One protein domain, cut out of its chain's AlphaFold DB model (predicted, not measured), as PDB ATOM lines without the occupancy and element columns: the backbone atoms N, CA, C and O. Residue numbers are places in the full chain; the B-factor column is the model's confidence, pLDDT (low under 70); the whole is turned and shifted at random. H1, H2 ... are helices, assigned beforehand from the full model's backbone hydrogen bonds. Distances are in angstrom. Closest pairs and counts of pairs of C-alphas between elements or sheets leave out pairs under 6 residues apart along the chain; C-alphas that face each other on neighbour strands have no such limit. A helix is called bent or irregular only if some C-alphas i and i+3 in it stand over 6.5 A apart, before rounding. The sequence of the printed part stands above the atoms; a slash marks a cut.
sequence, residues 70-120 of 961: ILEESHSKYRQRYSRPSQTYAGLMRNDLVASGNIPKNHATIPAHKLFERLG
ATOM      1  N   ILE A  70     152.201 123.018 118.070       84.62
ATOM      2  CA  ILE A  70     152.200 124.175 118.984       84.62
ATOM      3  C   ILE A  70     151.232 123.952 120.155       84.62
ATOM      4  O   ILE A  70     151.580 124.235 121.300       84.62
ATOM      5  N   LEU A  71     150.029 123.435 119.891       86.25
ATOM      6  CA  LEU A  71     149.035 123.139 120.928       86.25
ATOM      7  C   LEU A  71     149.510 122.035 121.880       86.25
ATOM      8  O   LEU A  71     149.387 122.183 123.096       86.25
ATOM      9  N   GLU A  72     150.085 120.953 121.353       87.44
ATOM     10  CA  GLU A  72     150.635 119.856 122.157       87.44
ATOM     11  C   GLU A  72     151.797 120.330 123.044       87.44
ATOM     12  O   GLU A  72     151.807 120.058 124.251       87.44
ATOM     13  N   GLU A  73     152.726 121.110 122.484       84.56
ATOM     14  CA  GLU A  73     153.817 121.735 123.235       84.56
ATOM     15  C   GLU A  73     153.294 122.711 124.294       84.56
ATOM     16  O   GLU A  73     153.750 122.674 125.437       84.56
ATOM     17  N   SER A  74     152.309 123.547 123.955       84.12
ATOM     18  CA  SER A  74     151.686 124.497 124.883       84.12
ATOM     19  C   SER A  74     151.001 123.780 126.050       84.12
ATOM     20  O   SER A  74     151.234 124.119 127.210       84.12
ATOM     21  N   HIS A  75     150.232 122.718 125.783       86.94
ATOM     22  CA  HIS A  75     149.609 121.892 126.821       86.94
ATOM     23  C   HIS A  75     150.636 121.150 127.684       86.94
ATOM     24  O   HIS A  75     150.417 120.970 128.888       86.94
ATOM     25  N   SER A  76     151.745 120.698 127.094       83.75
ATOM     26  CA  SER A  76     152.848 120.076 127.829       83.75
ATOM     27  C   SER A  76     153.534 121.088 128.753       83.75
ATOM     28  O   SER A  76     153.577 120.872 129.969       83.75
ATOM     29  N   LYS A  77     153.935 122.249 128.208       82.38
ATOM     30  CA  LYS A  77     154.508 123.376 128.960       82.38
ATOM     31  C   LYS A  77     153.557 123.828 130.069       82.38
ATOM     32  O   LYS A  77     153.992 124.004 131.203       82.38
ATOM     33  N   TYR A  78     152.255 123.947 129.800       84.06
ATOM     34  CA  TYR A  78     151.259 124.304 130.812       84.06
ATOM     35  C   TYR A  78     151.186 123.265 131.941       84.06
ATOM     36  O   TYR A  78     151.187 123.617 133.125       84.06
ATOM     37  N   ARG A  79     151.160 121.970 131.598       82.75
ATOM     38  CA  ARG A  79     151.127 120.892 132.595       82.75
ATOM     39  C   ARG A  79     152.380 120.869 133.464       82.75
ATOM     40  O   ARG A  79     152.251 120.696 134.675       82.75
ATOM     41  N   GLN A  80     153.558 121.056 132.873       77.94
ATOM     42  CA  GLN A  80     154.833 121.117 133.593       77.94
ATOM     43  C   GLN A  80     154.941 122.364 134.478       77.94
ATOM     44  O   GLN A  80     155.277 122.238 135.652       77.94
ATOM     45  N   ARG A  81     154.608 123.545 133.944       79.44
ATOM     46  CA  ARG A  81     154.788 124.838 134.624       79.44
ATOM     47  C   ARG A  81     153.733 125.118 135.690       79.44
ATOM     48  O   ARG A  81     154.050 125.715 136.714       79.44
ATOM     49  N   TYR A  82     152.482 124.710 135.457       79.50
ATOM     50  CA  TYR A  82     151.352 125.131 136.289       79.50
ATOM     51  C   TYR A  82     150.639 123.972 136.985       79.50
ATOM     52  O   TYR A  82     150.501 123.971 138.211       79.50
ATOM     53  N   SER A  83     150.197 122.969 136.221       80.00
ATOM     54  CA  SER A  83     149.316 121.912 136.742       80.00
ATOM     55  C   SER A  83     150.025 120.969 137.723       80.00
ATOM     56  O   SER A  83     149.600 120.849 138.874       80.00
ATOM     57  N   ARG A  84     151.142 120.346 137.316       80.06
ATOM     58  CA  ARG A  84     151.886 119.378 138.144       80.06
ATOM     59  C   ARG A  84     152.432 119.990 139.441       80.06
ATOM     60  O   ARG A  84     152.237 119.369 140.489       80.06
ATOM     61  N   PRO A  85     153.064 121.184 139.438       78.62
ATOM     62  CA  PRO A  85     153.527 121.800 140.678       78.62
ATOM     63  C   PRO A  85     152.371 122.080 141.640       78.62
ATOM     64  O   PRO A  85     152.471 121.774 142.828       78.62
ATOM     65  N   SER A  86     151.243 122.593 141.137       77.31
ATOM     66  CA  SER A  86     150.064 122.888 141.962       77.31
ATOM     67  C   SER A  86     149.467 121.621 142.584       77.31
ATOM     68  O   SER A  86     149.188 121.606 143.778       77.31
ATOM     69  N   GLN A  87     149.343 120.534 141.812       77.31
ATOM     70  CA  GLN A  87     148.879 119.234 142.317       77.31
ATOM     71  C   GLN A  87     149.826 118.652 143.372       77.31
ATOM     72  O   GLN A  87     149.373 118.173 144.409       77.31
ATOM     73  N   THR A  88     151.137 118.735 143.131       76.88
ATOM     74  CA  THR A  88     152.162 118.255 144.070       76.88
ATOM     75  C   THR A  88     152.059 118.994 145.401       76.88
ATOM     76  O   THR A  88     151.999 118.371 146.457       76.88
ATOM     77  N   TYR A  89     151.976 120.324 145.356       77.06
ATOM     78  CA  TYR A  89     151.825 121.144 146.554       77.06
ATOM     79  C   TYR A  89     150.498 120.881 147.271       77.06
ATOM     80  O   TYR A  89     150.495 120.688 148.482       77.06
ATOM     81  N   ALA A  90     149.382 120.777 146.544       73.38
ATOM     82  CA  ALA A  90     148.087 120.444 147.134       73.38
ATOM     83  C   ALA A  90     148.101 119.071 147.833       73.38
ATOM     84  O   ALA A  90     147.563 118.935 148.931       73.38
ATOM     85  N   GLY A  91     148.754 118.070 147.233       74.81
ATOM     86  CA  GLY A  91     148.957 116.757 147.845       74.81
ATOM     87  C   GLY A  91     149.800 116.824 149.121       74.81
ATOM     88  O   GLY A  91     149.427 116.236 150.134       74.81
ATOM     89  N   LEU A  92     150.893 117.595 149.107       73.94
ATOM     90  CA  LEU A  92     151.731 117.821 150.291       73.94
ATOM     91  C   LEU A  92     150.956 118.502 151.422       73.94
ATOM     92  O   LEU A  92     150.972 118.011 152.548       73.94
ATOM     93  N   MET A  93     150.234 119.583 151.120       71.25
ATOM     94  CA  MET A  93     149.423 120.297 152.108       71.25
ATOM     95  C   MET A  93     148.318 119.409 152.671       71.25
ATOM     96  O   MET A  93     148.067 119.428 153.871       71.25
ATOM     97  N   ARG A  94     147.679 118.577 151.838       70.56
ATOM     98  CA  ARG A  94     146.709 117.587 152.315       70.56
ATOM     99  C   ARG A  94     147.342 116.617 153.304       70.56
ATOM    100  O   ARG A  94     146.743 116.370 154.344       70.56
ATOM    101  N   ASN A  95     148.526 116.091 153.005       73.00
ATOM    102  CA  ASN A  95     149.215 115.160 153.898       73.00
ATOM    103  C   ASN A  95     149.587 115.824 155.230       73.00
ATOM    104  O   ASN A  95     149.316 115.248 156.280       73.00
ATOM    105  N   ASP A  96     150.121 117.047 155.193       70.31
ATOM    106  CA  ASP A  96     150.442 117.827 156.394       70.31
ATOM    107  C   ASP A  96     149.184 118.101 157.243       70.31
ATOM    108  O   ASP A  96     149.198 117.981 158.471       70.31
ATOM    109  N   LEU A  97     148.057 118.412 156.594       65.88
ATOM    110  CA  LEU A  97     146.777 118.631 157.266       65.88
ATOM    111  C   LEU A  97     146.180 117.336 157.825       65.88
ATOM    112  O   LEU A  97     145.621 117.347 158.912       65.88
ATOM    113  N   VAL A  98     146.295 116.205 157.136       68.25
ATOM    114  CA  VAL A  98     145.857 114.907 157.673       68.25
ATOM    115  C   VAL A  98     146.712 114.501 158.881       68.25
ATOM    116  O   VAL A  98     146.167 114.058 159.888       68.25
ATOM    117  N   ALA A  99     148.034 114.681 158.806       69.69
ATOM    118  CA  ALA A  99     148.968 114.310 159.871       69.69
ATOM    119  C   ALA A  99     148.760 115.111 161.166       69.69
ATOM    120  O   ALA A  99     148.978 114.594 162.255       69.69
ATOM    121  N   SER A 100     148.300 116.356 161.054       67.19
ATOM    122  CA  SER A 100     148.051 117.248 162.191       67.19
ATOM    123  C   SER A 100     146.678 117.058 162.857       67.19
ATOM    124  O   SER A 100     146.277 117.897 163.653       67.19
ATOM    125  N   GLY A 101     145.915 116.013 162.509       66.81
ATOM    126  CA  GLY A 101     144.523 115.851 162.975       66.81
ATOM    127  C   GLY A 101     143.554 116.858 162.346       66.81
ATOM    128  O   GLY A 101     142.371 116.893 162.669       66.81
ATOM    129  N   ASN A 102     144.075 117.636 161.396       61.66
ATOM    130  CA  ASN A 102     143.409 118.579 160.534       61.66
ATOM    131  C   ASN A 102     142.129 117.977 159.914       61.66
ATOM    132  O   ASN A 102     140.995 118.200 160.342       61.66
ATOM    133  N   ILE A 103     142.292 117.296 158.778       61.09
ATOM    134  CA  ILE A 103     141.200 116.868 157.879       61.09
ATOM    135  C   ILE A 103     141.043 115.337 157.945       61.09
ATOM    136  O   ILE A 103     142.061 114.643 157.966       61.09
ATOM    137  N   PRO A 104     139.816 114.779 157.881       60.31
ATOM    138  CA  PRO A 104     139.613 113.349 157.649       60.31
ATOM    139  C   PRO A 104     140.324 112.867 156.373       60.31
ATOM    140  O   PRO A 104     140.296 113.542 155.341       60.31
ATOM    141  N   LYS A 105     140.908 111.659 156.405       64.00
ATOM    142  CA  LYS A 105     141.691 111.076 155.291       64.00
ATOM    143  C   LYS A 105     140.960 111.074 153.933       64.00
ATOM    144  O   LYS A 105     141.614 111.134 152.891       64.00
ATOM    145  N   ASN A 106     139.625 111.089 153.932       59.72
ATOM    146  CA  ASN A 106     138.795 110.799 152.757       59.72
ATOM    147  C   ASN A 106     138.357 112.016 151.913       59.72
ATOM    148  O   ASN A 106     137.653 111.831 150.925       59.72
ATOM    149  N   HIS A 107     138.772 113.253 152.216       54.47
ATOM    150  CA  HIS A 107     138.379 114.415 151.394       54.47
ATOM    151  C   HIS A 107     139.244 114.550 150.125       54.47
ATOM    152  O   HIS A 107     140.397 114.961 150.205       54.47
ATOM    153  N   ALA A 108     138.696 114.212 148.949       50.69
ATOM    154  CA  ALA A 108     139.421 114.136 147.669       50.69
ATOM    155  C   ALA A 108     140.053 115.465 147.192       50.69
ATOM    156  O   ALA A 108     141.070 115.444 146.500       50.69
ATOM    157  N   THR A 109     139.514 116.609 147.611       55.19
ATOM    158  CA  THR A 109     139.989 117.962 147.284       55.19
ATOM    159  C   THR A 109     139.723 118.899 148.467       55.19
ATOM    160  O   THR A 109     138.691 118.786 149.132       55.19
ATOM    161  N   ILE A 110     140.657 119.812 148.760       55.78
ATOM    162  CA  ILE A 110     140.483 120.849 149.789       55.78
ATOM    163  C   ILE A 110     139.996 122.120 149.078       55.78
ATOM    164  O   ILE A 110     140.753 122.673 148.278       55.78
ATOM    165  N   PRO A 111     138.759 122.593 149.316       55.59
ATOM    166  CA  PRO A 111     138.296 123.864 148.768       55.59
ATOM    167  C   PRO A 111     139.208 125.017 149.209       55.59
ATOM    168  O   PRO A 111     139.612 125.068 150.369       55.59
ATOM    169  N   ALA A 112     139.485 125.979 148.322       52.81
ATOM    170  CA  ALA A 112     140.360 127.122 148.619       52.81
ATOM    171  C   ALA A 112     139.924 127.918 149.867       52.81
ATOM    172  O   ALA A 112     140.772 128.387 150.617       52.81
ATOM    173  N   HIS A 113     138.618 128.013 150.147       61.31
ATOM    174  CA  HIS A 113     138.121 128.669 151.361       61.31
ATOM    175  C   HIS A 113     138.464 127.901 152.651       61.31
ATOM    176  O   HIS A 113     138.855 128.515 153.639       61.31
ATOM    177  N   LYS A 114     138.438 126.559 152.618       59.25
ATOM    178  CA  LYS A 114     138.846 125.706 153.750       59.25
ATOM    179  C   LYS A 114     140.355 125.741 154.014       59.25
ATOM    180  O   LYS A 114     140.786 125.384 155.105       59.25
ATOM    181  N   LEU A 115     141.164 126.167 153.037       58.12
ATOM    182  CA  LEU A 115     142.589 126.452 153.245       58.12
ATOM    183  C   LEU A 115     142.785 127.727 154.083       58.12
ATOM    184  O   LEU A 115     143.633 127.718 154.971       58.12
ATOM    185  N   PHE A 116     141.969 128.772 153.881       61.28
ATOM    186  CA  PHE A 116     142.019 130.005 154.686       61.28
ATOM    187  C   PHE A 116     141.559 129.794 156.134       61.28
ATOM    188  O   PHE A 116     142.187 130.310 157.052       61.28
ATOM    189  N   GLU A 117     140.496 129.014 156.349       61.59
ATOM    190  CA  GLU A 117     140.002 128.685 157.699       61.59
ATOM    191  C   GLU A 117     141.020 127.896 158.532       61.59
ATOM    192  O   GLU A 117     140.984 127.937 159.758       61.59
ATOM    193  N   ARG A 118     141.932 127.171 157.875       63.66
ATOM    194  CA  ARG A 118     142.767 126.157 158.523       63.66
ATOM    195  C   ARG A 118     144.251 126.490 158.598       63.66
ATOM    196  O   ARG A 118     144.914 126.059 159.532       63.66
ATOM    197  N   LEU A 119     144.783 127.223 157.626       64.50
ATOM    198  CA  LEU A 119     146.197 127.613 157.604       64.50
ATOM    199  C   LEU A 119     146.436 129.023 158.164       64.50
ATOM    200  O   LEU A 119     147.532 129.557 158.010       64.50
ATOM    201  N   GLY A 120     145.413 129.620 158.780       70.69
ATOM    202  CA  GLY A 120     145.425 130.995 159.262       70.69
ATOM    203  C   GLY A 120     145.107 131.997 158.156       70.69
ATOM    204  O   GLY A 120     145.375 131.757 156.977       70.69
TER     205      GLY A 120
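AT A GLANCE: This is residues 70 to 120 of the 961 residues of the protein "Exoribonuclease II, mitochondrial" of Cyberlindnera fabianii (UniProt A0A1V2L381). One long helix, H1, bent but nearly straight, makes the length; past its end residues 100 to 111 fold back, leading to the short helix H2, set off from H1. The printed part has 51 residues and two named helices, H1 then H2, with no named strand: all helix. It is loose, with a radius of gyration of the C-alphas of 14.1 A and spans of 45 by 18 by 14 A.

HOW THE PARTS SIT: Start at H1, residues 70 to 99, assigned as one helix by its hydrogen bonds but bent: C-alphas 81 and 84 are 7.1 A apart. Its arms H1a, residues 70 to 81, and H1b, residues 84 to 99, stand at a shallow tilt of 28 degrees. H2, residues 112 to 118, is apart from both arms. In H1a, H1b and H2 every O i to N i+4 pair is within hydrogen-bond range.

IN THESE COORDINATES: Find C-alpha 70 at (152.200, 124.175, 118.984); H1a runs 15.9 A from there. H1b runs 22.5 A to C-alpha 99 at (148.968, 114.310, 159.871). H2 covers 10.2 A, ending at C-alpha 118, (142.767, 126.157, 158.523).

THE WHOLE: The C-alphas farthest apart, of Ile 70 and Gly 101, are 45.4 A apart. The printed part has no cut; the link from H1 to H2 is long, 12 residues. Look for pLDDT under 70 at residues 97 to 119.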